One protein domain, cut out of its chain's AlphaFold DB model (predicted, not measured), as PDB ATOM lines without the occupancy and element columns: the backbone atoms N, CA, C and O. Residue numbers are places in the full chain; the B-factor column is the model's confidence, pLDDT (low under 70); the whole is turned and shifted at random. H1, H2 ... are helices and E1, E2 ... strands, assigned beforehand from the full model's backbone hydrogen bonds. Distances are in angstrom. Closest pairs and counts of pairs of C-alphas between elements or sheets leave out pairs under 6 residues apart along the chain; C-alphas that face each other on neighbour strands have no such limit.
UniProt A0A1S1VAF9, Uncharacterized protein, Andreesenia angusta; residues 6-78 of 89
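Overview. This is residues 6 to 78 of the 89 residues of an uncharacterized protein of Andreesenia angusta (UniProt A0A1S1VAF9). A single twisted sheet of five antiparallel strands makes the body, curling from edge to edge, with the one short helix H1 at one end of it, over E4 and across the strands. Four long strands, E2 to E5, run back and forth along the longest axis, while E1 is a short edge strand beside one end of E2. The printed part has 73 residues, with one named helix and five named strands in the order H1 E1 E2 E3 E4 E5, and the sheet's order is E1 E2 E3 E4 E5; the class is mostly strand. The whole is only just compact, close to loose, with a radius of gyration of the C-alphas of 13.2 A, and only just elongated, with spans of 39 by 26 by 18 A.

Along the chain. H1 is residues 6 to 13 and begins at C-alpha 6 at (54.606, -27.310, -8.913); it is 10.7 A long. E1 is residues 16 to 18, 6.9 A long. E2 is residues 30 to 37, 23.0 A long, with C-alpha 30 at (25.125, -36.709, -11.094). E3 is residues 43 to 49, 19.9 A long, and E4 is residues 58 to 64, 20.3 A long. E5 is residues 68 to 75, 20.9 A long; it bends by 51 degrees at residue 71 and ends at C-alpha 75 at (27.750, -22.706, -13.473).

Arrangement. The five strands form a meander, each strand the antiparallel neighbour of the one before, and each successive pair is a hairpin. H1 is on the sheet at a height of 9.5 A, over E4 and across the strands, at 71 degrees to E4 on the local plane. The closest C-alphas of H1 and E5 are those of Phe 8 and Leu 70, 7.0 A apart. Every O i to N i+4 pair in H1 is within hydrogen-bond range. E1 and E2 stand at 137 degrees, with N 17 and O 36 within hydrogen-bond range at 2.8 A. E2 and E3 stand at 158 degrees, with N 44 and O 35 at 2.7 A. E3 and E4 stand at 163 degrees, with N 47 and O 61 at 2.8 A. E4 and E5 stand at 167 degrees, with N 60 and O 73 at 2.8 A. E1 is apart from E4 and E5, and E2 is apart from E5. From edge to edge the strands' lines turn by 68 degrees and the way across the sheet turns by 83 degrees.

Size, cuts and confidence. The two C-alphas farthest apart are those of Asp 39 and Lys 53, at 40.0 A. The printed part has no cut. The link from E1 to E2, 11 residues, is long. The mean pLDDT of the printed part is 89.5, and residue 55 is under 70.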
ATOM      1  N   SER A   6      53.901 -26.711  -7.774       92.62
ATOM      2  CA  SER A   6      54.606 -27.310  -8.913       92.62
ATOM      3  C   SER A   6      53.931 -28.584  -9.426       92.62
ATOM      4  O   SER A   6      53.803 -28.771 -10.638       92.62
ATOM      5  N   LEU A   7      53.469 -29.449  -8.517       90.88
ATOM      6  CA  LEU A   7      52.742 -30.662  -8.870       90.88
ATOM      7  C   LEU A   7      51.381 -30.313  -9.477       90.88
ATOM      8  O   LEU A   7      51.036 -30.851 -10.524       90.88
ATOM      9  N   PHE A   8      50.649 -29.372  -8.878       91.75
ATOM     10  CA  PHE A   8      49.378 -28.879  -9.401       91.75
ATOM     11  C   PHE A   8      49.511 -28.373 -10.842       91.75
ATOM     12  O   PHE A   8      48.794 -28.839 -11.728       91.75
ATOM     13  N   LYS A   9      50.478 -27.485 -11.103       93.62
ATOM     14  CA  LYS A   9      50.740 -26.945 -12.446       93.62
ATOM     15  C   LYS A   9      51.080 -28.043 -13.451       93.62
ATOM     16  O   LYS A   9      50.562 -28.025 -14.564       93.62
ATOM     17  N   SER A  10      51.899 -29.014 -13.049       93.25
ATOM     18  CA  SER A  10      52.248 -30.167 -13.887       93.25
ATOM     19  C   SER A  10      51.020 -31.019 -14.237       93.25
ATOM     20  O   SER A  10      50.796 -31.329 -15.404       93.25
ATOM     21  N   LEU A  11      50.176 -31.341 -13.250       93.06
ATOM     22  CA  LEU A  11      48.953 -32.129 -13.451       93.06
ATOM     23  C   LEU A  11      47.920 -31.405 -14.326       93.06
ATOM     24  O   LEU A  11      47.225 -32.046 -15.115       93.06
ATOM     25  N   MET A  12      47.818 -30.081 -14.207       92.38
ATOM     26  CA  MET A  12      46.923 -29.265 -15.034       92.38
ATOM     27  C   MET A  12      47.389 -29.152 -16.487       92.38
ATOM     28  O   MET A  12      46.548 -29.103 -17.378       92.38
ATOM     29  N   ALA A  13      48.701 -29.131 -16.726       93.94
ATOM     30  CA  ALA A  13      49.281 -28.998 -18.063       93.94
ATOM     31  C   ALA A  13      49.311 -30.308 -18.870       93.94
ATOM     32  O   ALA A  13      49.673 -30.289 -20.044       93.94
ATOM     33  N   LYS A  14      48.976 -31.450 -18.258       93.56
ATOM     34  CA  LYS A  14      48.947 -32.743 -18.948       93.56
ATOM     35  C   LYS A  14      47.765 -32.834 -19.904       93.56
ATOM     36  O   LYS A  14      46.634 -32.534 -19.526       93.56
ATOM     37  N   ASP A  15      48.032 -33.376 -21.088       94.25
ATOM     38  CA  ASP A  15      46.987 -33.844 -21.988       94.25
ATOM     39  C   ASP A  15      46.266 -35.040 -21.365       94.25
ATOM     40  O   ASP A  15      46.891 -35.969 -20.834       94.25
ATOM     41  N   LYS A  16      44.937 -35.002 -21.417       93.94
ATOM     42  CA  LYS A  16      44.056 -35.951 -20.740       93.94
ATOM     43  C   LYS A  16      43.024 -36.505 -21.704       93.94
ATOM     44  O   LYS A  16      42.542 -35.799 -22.588       93.94
ATOM     45  N   ILE A  17      42.656 -37.760 -21.488       94.44
ATOM     46  CA  ILE A  17      41.645 -38.470 -22.260       94.44
ATOM     47  C   ILE A  17      40.615 -39.090 -21.318       94.44
ATOM     48  O   ILE A  17      40.956 -39.652 -20.276       94.44
ATOM     49  N   PHE A  18      39.340 -38.963 -21.676       94.38
ATOM     50  CA  PHE A  18      38.270 -39.668 -20.979       94.38
ATOM     51  C   PHE A  18      38.290 -41.149 -21.369       94.38
ATOM     52  O   PHE A  18      38.441 -41.473 -22.545       94.38
ATOM     53  N   GLU A  19      38.116 -42.042 -20.394       92.31
ATOM     54  CA  GLU A  19      38.022 -43.488 -20.662       92.31
ATOM     55  C   GLU A  19      36.719 -43.856 -21.402       92.31
ATOM     56  O   GLU A  19      36.651 -44.868 -22.095       92.31
ATOM     57  N   GLU A  20      35.699 -43.005 -21.299       91.31
ATOM     58  CA  GLU A  20      34.405 -43.125 -21.972       91.31
ATOM     59  C   GLU A  20      33.943 -41.762 -22.505       91.31
ATOM     60  O   GLU A  20      34.364 -40.722 -22.006       91.31
ATOM     61  N   THR A  21      33.058 -41.733 -23.504       90.88
ATOM     62  CA  THR A  21      32.526 -40.464 -24.028       90.88
ATOM     63  C   THR A  21      31.704 -39.746 -22.949       90.88
ATOM     64  O   THR A  21      30.639 -40.249 -22.570       90.88
ATOM     65  N   PRO A  22      32.136 -38.566 -22.465       88.19
ATOM     66  CA  PRO A  22      31.444 -37.894 -21.380       88.19
ATOM     67  C   PRO A  22      30.140 -37.284 -21.893       88.19
ATOM     68  O   PRO A  22      30.133 -36.448 -22.796       88.19
ATOM     69  N   ASN A  23      29.027 -37.681 -21.282       88.81
ATOM     70  CA  ASN A  23      27.725 -37.067 -21.512       88.81
ATOM     71  C   ASN A  23      27.312 -36.279 -20.274       88.81
ATOM     72  O   ASN A  23      27.431 -36.758 -19.146       88.81
ATOM     73  N   LEU A  24      26.792 -35.069 -20.472       86.25
ATOM     74  CA  LEU A  24      26.229 -34.306 -19.365       86.25
ATOM     75  C   LEU A  24      25.029 -35.072 -18.780       86.25
ATOM     76  O   LEU A  24      24.119 -35.426 -19.533       86.25
ATOM     77  N   PRO A  25      24.993 -35.315 -17.457       90.00
ATOM     78  CA  PRO A  25      23.839 -35.943 -16.830       90.00
ATOM     79  C   PRO A  25      22.600 -35.050 -16.984       90.00
ATOM     80  O   PRO A  25      22.710 -33.828 -17.143       90.00
ATOM     81  N   SER A  26      21.407 -35.639 -16.915       89.44
ATOM     82  CA  SER A  26      20.156 -34.875 -16.957       89.44
ATOM     83  C   SER A  26      19.990 -34.002 -15.708       89.44
ATOM     84  O   SER A  26      20.721 -34.129 -14.719       89.44
ATOM     85  N   ASN A  27      19.006 -33.100 -15.733       85.81
ATOM     86  CA  ASN A  27      18.662 -32.306 -14.554       85.81
ATOM     87  C   ASN A  27      18.390 -33.219 -13.352       85.81
ATOM     88  O   ASN A  27      17.779 -34.282 -13.476       85.81
ATOM     89  N   ASN A  28      18.847 -32.783 -12.180       87.31
ATOM     90  CA  ASN A  28      18.740 -33.529 -10.931       87.31
ATOM     91  C   ASN A  28      19.519 -34.859 -10.880       87.31
ATOM     92  O   ASN A  28      19.255 -35.705 -10.023       87.31
ATOM     93  N   GLN A  29      20.508 -35.044 -11.755       91.19
ATOM     94  CA  GLN A  29      21.397 -36.204 -11.746       91.19
ATOM     95  C   GLN A  29      22.855 -35.807 -11.495       91.19
ATOM     96  O   GLN A  29      23.238 -34.636 -11.548       91.19
ATOM     97  N   LYS A  30      23.671 -36.818 -11.200       93.50
ATOM     98  CA  LYS A  30      25.125 -36.709 -11.094       93.50
ATOM     99  C   LYS A  30      25.779 -37.804 -11.930       93.50
ATOM    100  O   LYS A  30      25.204 -38.881 -12.071       93.50
ATOM    101  N   ALA A  31      26.974 -37.534 -12.425       94.25
ATOM    102  CA  ALA A  31      27.809 -38.486 -13.143       94.25
ATOM    103  C   ALA A  31      29.257 -38.363 -12.669       94.25
ATOM    104  O   ALA A  31      29.656 -37.344 -12.100       94.25
ATOM    105  N   GLN A  32      30.029 -39.416 -12.887       94.69
ATOM    106  CA  GLN A  32      31.452 -39.453 -12.596       94.69
ATOM    107  C   GLN A  32      32.146 -40.132 -13.766       94.69
ATOM    108  O   GLN A  32      31.726 -41.214 -14.158       94.69
ATOM    109  N   PHE A  33      33.199 -39.504 -14.275       95.12
ATOM    110  CA  PHE A  33      33.969 -39.996 -15.410       95.12
ATOM    111  C   PHE A  33      35.415 -40.233 -14.996       95.12
ATOM    112  O   PHE A  33      36.011 -39.405 -14.298       95.12
ATOM    113  N   GLN A  34      35.976 -41.356 -15.437       94.62
ATOM    114  CA  GLN A  34      37.403 -41.627 -15.302       94.62
ATOM    115  C   GLN A  34      38.157 -40.934 -16.434       94.62
ATOM    116  O   GLN A  34      37.758 -40.979 -17.601       94.62
ATOM    117  N   VAL A  35      39.249 -40.275 -16.069       94.31
ATOM    118  CA  VAL A  35      40.120 -39.556 -16.989       94.31
ATOM    119  C   VAL A  35      41.545 -40.013 -16.731       94.31
ATOM    120  O   VAL A  35      41.976 -40.126 -15.588       94.31
ATOM    121  N   SER A  36      42.292 -40.270 -17.790       94.25
ATOM    122  CA  SER A  36      43.701 -40.641 -17.701       94.25
ATOM    123  C   SER A  36      44.556 -39.605 -18.410       94.25
ATOM    124  O   SER A  36      44.116 -38.958 -19.362       94.25
ATOM    125  N   SER A  37      45.781 -39.407 -17.933       93.88
ATOM    126  CA  SER A  37      46.775 -38.696 -18.727       93.88
ATOM    127  C   SER A  37      47.090 -39.490 -19.992       93.88
ATOM    128  O   SER A  37      47.049 -40.721 -19.995       93.88
ATOM    129  N   LEU A  38      47.461 -38.797 -21.066       92.12
ATOM    130  CA  LEU A  38      47.812 -39.444 -22.333       92.12
ATOM    131  C   LEU A  38      49.015 -40.399 -22.199       92.12
ATOM    132  O   LEU A  38      49.114 -41.388 -22.918       92.12
ATOM    133  N   ASP A  39      49.911 -40.130 -21.244       89.81
ATOM    134  CA  ASP A  39      51.037 -41.007 -20.893       89.81
ATOM    135  C   ASP A  39      50.634 -42.231 -20.037       89.81
ATOM    136  O   ASP A  39      51.482 -43.076 -19.740       89.81
ATOM    137  N   GLY A  40      49.363 -42.326 -19.624       86.25
ATOM    138  CA  GLY A  40      48.782 -43.417 -18.837       86.25
ATOM    139  C   GLY A  40      49.233 -43.496 -17.374       86.25
ATOM    140  O   GLY A  40      48.863 -44.439 -16.674       86.25
ATOM    141  N   ARG A  41      50.053 -42.549 -16.898       89.62
ATOM    142  CA  ARG A  41      50.664 -42.602 -15.557       89.62
ATOM    143  C   ARG A  41      49.780 -42.025 -14.464       89.62
ATOM    144  O   ARG A  41      49.859 -42.472 -13.322       89.62
ATOM    145  N   ASP A  42      48.955 -41.047 -14.809       91.81
ATOM    146  CA  ASP A  42      48.108 -40.327 -13.874       91.81
ATOM    147  C   ASP A  42      46.638 -40.621 -14.156       91.81
ATOM    148  O   ASP A  42      46.188 -40.661 -15.303       91.81
ATOM    149  N   LYS A  43      45.883 -40.815 -13.074       93.31
ATOM    150  CA  LYS A  43      44.437 -41.009 -13.118       93.31
ATOM    151  C   LYS A  43      43.734 -39.869 -12.409       93.31
ATOM    152  O   LYS A  43      44.131 -39.438 -11.322       93.31
ATOM    153  N   PHE A  44      42.656 -39.437 -13.030       94.75
ATOM    154  CA  PHE A  44      41.820 -38.334 -12.622       94.75
ATOM    155  C   PHE A  44      40.366 -38.780 -12.623       94.75
ATOM    156  O   PHE A  44      39.969 -39.722 -13.308       94.75
ATOM    157  N   ILE A  45      39.563 -38.075 -11.843       94.94
ATOM    158  CA  ILE A  45      38.125 -38.284 -11.791       94.94
ATOM    159  C   ILE A  45      37.450 -36.944 -12.024       94.94
ATOM    160  O   ILE A  45      37.734 -35.984 -11.310       94.94
ATOM    161  N   VAL A  46      36.538 -36.891 -12.990       94.75
ATOM    162  CA  VAL A  46      35.687 -35.725 -13.229       94.75
ATOM    163  C   VAL A  46      34.296 -36.021 -12.691       94.75
ATOM    164  O   VAL A  46      33.581 -36.877 -13.207       94.75
ATOM    165  N   ASP A  47      33.901 -35.306 -11.644       94.00
ATOM    166  CA  ASP A  47      32.549 -35.344 -11.096       94.00
ATOM    167  C   ASP A  47      31.696 -34.252 -11.737       94.00
ATOM    168  O   ASP A  47      32.092 -33.085 -11.773       94.00
ATOM    169  N   ILE A  48      30.491 -34.614 -12.173       93.50
ATOM    170  CA  ILE A  48      29.470 -33.674 -12.636       93.50
ATOM    171  C   ILE A  48      28.245 -33.812 -11.736       93.50
ATOM    172  O   ILE A  48      27.658 -34.888 -11.633       93.50
ATOM    173  N   ASP A  49      27.832 -32.726 -11.090       91.50
ATOM    174  CA  ASP A  49      26.646 -32.674 -10.237       91.50
ATOM    175  C   ASP A  49      25.681 -31.595 -10.738       91.50
ATOM    176  O   ASP A  49      25.972 -30.399 -10.680       91.50
ATOM    177  N   ARG A  50      24.521 -32.027 -11.233       89.44
ATOM    178  CA  ARG A  50      23.425 -31.161 -11.692       89.44
ATOM    179  C   ARG A  50      22.204 -31.265 -10.782       89.44
ATOM    180  O   ARG A  50      21.076 -30.985 -11.191       89.44
ATOM    181  N   ARG A  51      22.400 -31.708  -9.536       87.06
ATOM    182  CA  ARG A  51      21.347 -31.723  -8.518       87.06
ATOM    183  C   ARG A  51      21.100 -30.327  -7.973       87.06
ATOM    184  O   ARG A  51      22.025 -29.589  -7.634       87.06
ATOM    185  N   GLY A  52      19.826 -29.988  -7.820       77.56
ATOM    186  CA  GLY A  52      19.416 -28.720  -7.239       77.56
ATOM    187  C   GLY A  52      18.043 -28.267  -7.709       77.56
ATOM    188  O   GLY A  52      17.484 -28.795  -8.662       77.56
ATOM    189  N   LYS A  53      17.514 -27.258  -7.012       71.44
ATOM    190  CA  LYS A  53      16.259 -26.587  -7.379       71.44
ATOM    191  C   LYS A  53      16.425 -25.601  -8.542       71.44
ATOM    192  O   LYS A  53      15.438 -25.232  -9.159       71.44
ATOM    193  N   ILE A  54      17.656 -25.156  -8.806       74.38
ATOM    194  CA  ILE A  54      17.975 -24.231  -9.897       74.38
ATOM    195  C   ILE A  54      18.238 -25.068 -11.144       74.38
ATOM    196  O   ILE A  54      19.231 -25.789 -11.207       74.38
ATOM    197  N   GLU A  55      17.342 -24.963 -12.120       67.81
ATOM    198  CA  GLU A  55      17.273 -25.841 -13.292       67.81
ATOM    199  C   GLU A  55      18.563 -25.869 -14.132       67.81
ATOM    200  O   GLU A  55      18.913 -26.900 -14.702       67.81
ATOM    201  N   MET A  56      19.315 -24.763 -14.162       76.31
ATOM    202  CA  MET A  56      20.564 -24.652 -14.927       76.31
ATOM    203  C   MET A  56      21.842 -24.761 -14.088       76.31
ATOM    204  O   MET A  56      22.939 -24.568 -14.623       76.31
ATOM    205  N   LYS A  57      21.746 -25.073 -12.790       83.44
ATOM    206  CA  LYS A  57      22.935 -25.224 -11.947       83.44
ATOM    207  C   LYS A  57      23.704 -26.481 -12.340       83.44
ATOM    208  O   LYS A  57      23.147 -27.576 -12.363       83.44
ATOM    209  N   SER A  58      24.999 -26.328 -12.592       86.00
ATOM    210  CA  SER A  58      25.896 -27.455 -12.857       86.00
ATOM    211  C   SER A  58      27.219 -27.243 -12.139       86.00
ATOM    212  O   SER A  58      27.827 -26.185 -12.264       86.00
ATOM    213  N   LYS A  59      27.664 -28.245 -11.388       91.00
ATOM    214  CA  LYS A  59      28.979 -28.286 -10.751       91.00
ATOM    215  C   LYS A  59      29.834 -29.320 -11.467       91.00
ATOM    216  O   LYS A  59      29.419 -30.470 -11.577       91.00
ATOM    217  N   LEU A  60      31.026 -28.931 -11.896       92.50
ATOM    218  CA  LEU A  60      32.045 -29.826 -12.433       92.50
ATOM    219  C   LEU A  60      33.281 -29.766 -11.535       92.50
ATOM    220  O   LEU A  60      33.680 -28.689 -11.093       92.50
ATOM    221  N   GLN A  61      33.877 -30.913 -11.234       94.12
ATOM    222  CA  GLN A  61      35.035 -30.997 -10.349       94.12
ATOM    223  C   GLN A  61      36.002 -32.073 -10.829       94.12
ATOM    224  O   GLN A  61      35.623 -33.234 -10.926       94.12
ATOM    225  N   GLU A  62      37.255 -31.703 -11.071       94.19
ATOM    226  CA  GLU A  62      38.325 -32.652 -11.374       94.19
ATOM    227  C   GLU A  62      39.124 -32.966 -10.106       94.19
ATOM    228  O   GLU A  62      39.504 -32.067  -9.343       94.19
ATOM    229  N   ARG A  63      39.392 -34.253  -9.882       94.75
ATOM    230  CA  ARG A  63      40.187 -34.757  -8.763       94.75
ATOM    231  C   ARG A  63      41.361 -35.598  -9.237       94.75
ATOM    232  O   ARG A  63      41.209 -36.420 -10.133       94.75
ATOM    233  N   TYR A  64      42.491 -35.458  -8.554       92.19
ATOM    234  CA  TYR A  64      43.662 -36.322  -8.660       92.19
ATOM    235  C   TYR A  64      43.781 -37.238  -7.439       92.19
ATOM    236  O   TYR A  64      43.370 -36.876  -6.332       92.19
ATOM    237  N   ALA A  65      44.352 -38.430  -7.638       85.56
ATOM    238  CA  ALA A  65      44.612 -39.405  -6.575       85.56
ATOM    239  C   ALA A  65      43.378 -39.685  -5.688       85.56
ATOM    240  O   ALA A  65      43.471 -39.816  -4.467       85.56
ATOM    241  N   GLY A  66      42.195 -39.717  -6.302       75.88
ATOM    242  CA  GLY A  66      40.927 -39.976  -5.630       75.88
ATOM    243  C   GLY A  66      40.377 -38.795  -4.835       75.88
ATOM    244  O   GLY A  66      39.199 -38.520  -4.966       75.88
ATOM    245  N   ASN A  67      41.158 -38.050  -4.053       83.88
ATOM    246  CA  ASN A  67      40.589 -37.064  -3.114       83.88
ATOM    247  C   ASN A  67      41.108 -35.629  -3.264       83.88
ATOM    248  O   ASN A  67      40.538 -34.732  -2.646       83.88
ATOM    249  N   GLN A  68      42.137 -35.380  -4.077       89.44
ATOM    250  CA  GLN A  68      42.700 -34.035  -4.221       89.44
ATOM    251  C   GLN A  68      41.967 -33.263  -5.313       89.44
ATOM    252  O   GLN A  68      42.054 -33.627  -6.481       89.44
ATOM    253  N   VAL A  69      41.244 -32.204  -4.949       90.19
ATOM    254  CA  VAL A  69      40.557 -31.342  -5.924       90.19
ATOM    255  C   VAL A  69      41.592 -30.488  -6.648       90.19
ATOM    256  O   VAL A  69      42.320 -29.736  -6.008       90.19
ATOM    257  N   LEU A  70      41.638 -30.604  -7.975       91.31
ATOM    258  CA  LEU A  70      42.483 -29.756  -8.812       91.31
ATOM    259  C   LEU A  70      41.726 -28.489  -9.205       91.31
ATOM    260  O   LEU A  70      42.165 -27.377  -8.940       91.31
ATOM    261  N   VAL A  71      40.550 -28.660  -9.805       90.75
ATOM    262  CA  VAL A  71      39.725 -27.548 -10.266       90.75
ATOM    263  C   VAL A  71      38.254 -27.854 -10.035       90.75
ATOM    264  O   VAL A  71      37.805 -29.000 -10.124       90.75
ATOM    265  N   ARG A  72      37.495 -26.806  -9.724       90.88
ATOM    266  CA  ARG A  72      36.043 -26.843  -9.608       90.88
ATOM    267  C   ARG A  72      35.461 -25.667 -10.373       90.88
ATOM    268  O   ARG A  72      35.888 -24.536 -10.179       90.88
ATOM    269  N   ILE A  73      34.475 -25.955 -11.211       88.81
ATOM    270  CA  ILE A  73      33.731 -24.970 -11.987       88.81
ATOM    271  C   ILE A  73      32.266 -25.111 -11.591       88.81
ATOM    272  O   ILE A  73      31.685 -26.189 -11.715       88.81
ATOM    273  N   ASP A  74      31.670 -24.029 -11.107       87.88
ATOM    274  CA  ASP A  74      30.241 -23.958 -10.831       87.88
ATOM    275  C   ASP A  74      29.579 -23.003 -11.834       87.88
ATOM    276  O   ASP A  74      29.970 -21.845 -11.951       87.88
ATOM    277  N   ALA A  75      28.566 -23.485 -12.548       85.81
ATOM    278  CA  ALA A  75      27.750 -22.706 -13.473       85.81
ATOM    279  C   ALA A  75      26.360 -22.462 -12.873       85.81
ATOM    280  O   ALA A  75      25.741 -23.395 -12.348       85.81
ATOM    281  N   ASN A  76      25.863 -21.223 -12.975       83.75
ATOM    282  CA  ASN A  76      24.568 -20.783 -12.432       83.75
ATOM    283  C   ASN A  76      24.384 -21.138 -10.943       83.75
ATOM    284  O   ASN A  76      23.302 -21.532 -10.494       83.75
ATOM    285  N   SER A  77      25.473 -21.073 -10.180       79.94
ATOM    286  CA  SER A  77      25.457 -21.193  -8.728       79.94
ATOM    287  C   SER A  77      25.168 -19.832  -8.083       79.94
ATOM    288  O   SER A  77      25.357 -18.797  -8.716       79.94
ATOM    289  N   PRO A  78      24.699 -19.808  -6.822       81.69
ATOM    290  CA  PRO A  78      24.620 -18.565  -6.067       81.69
ATOM    291  C   PRO A  78      25.987 -17.862  -5.978       81.69
ATOM    292  O   PRO A  78      27.017 -18.552  -5.980       81.69
TER     293      PRO A  78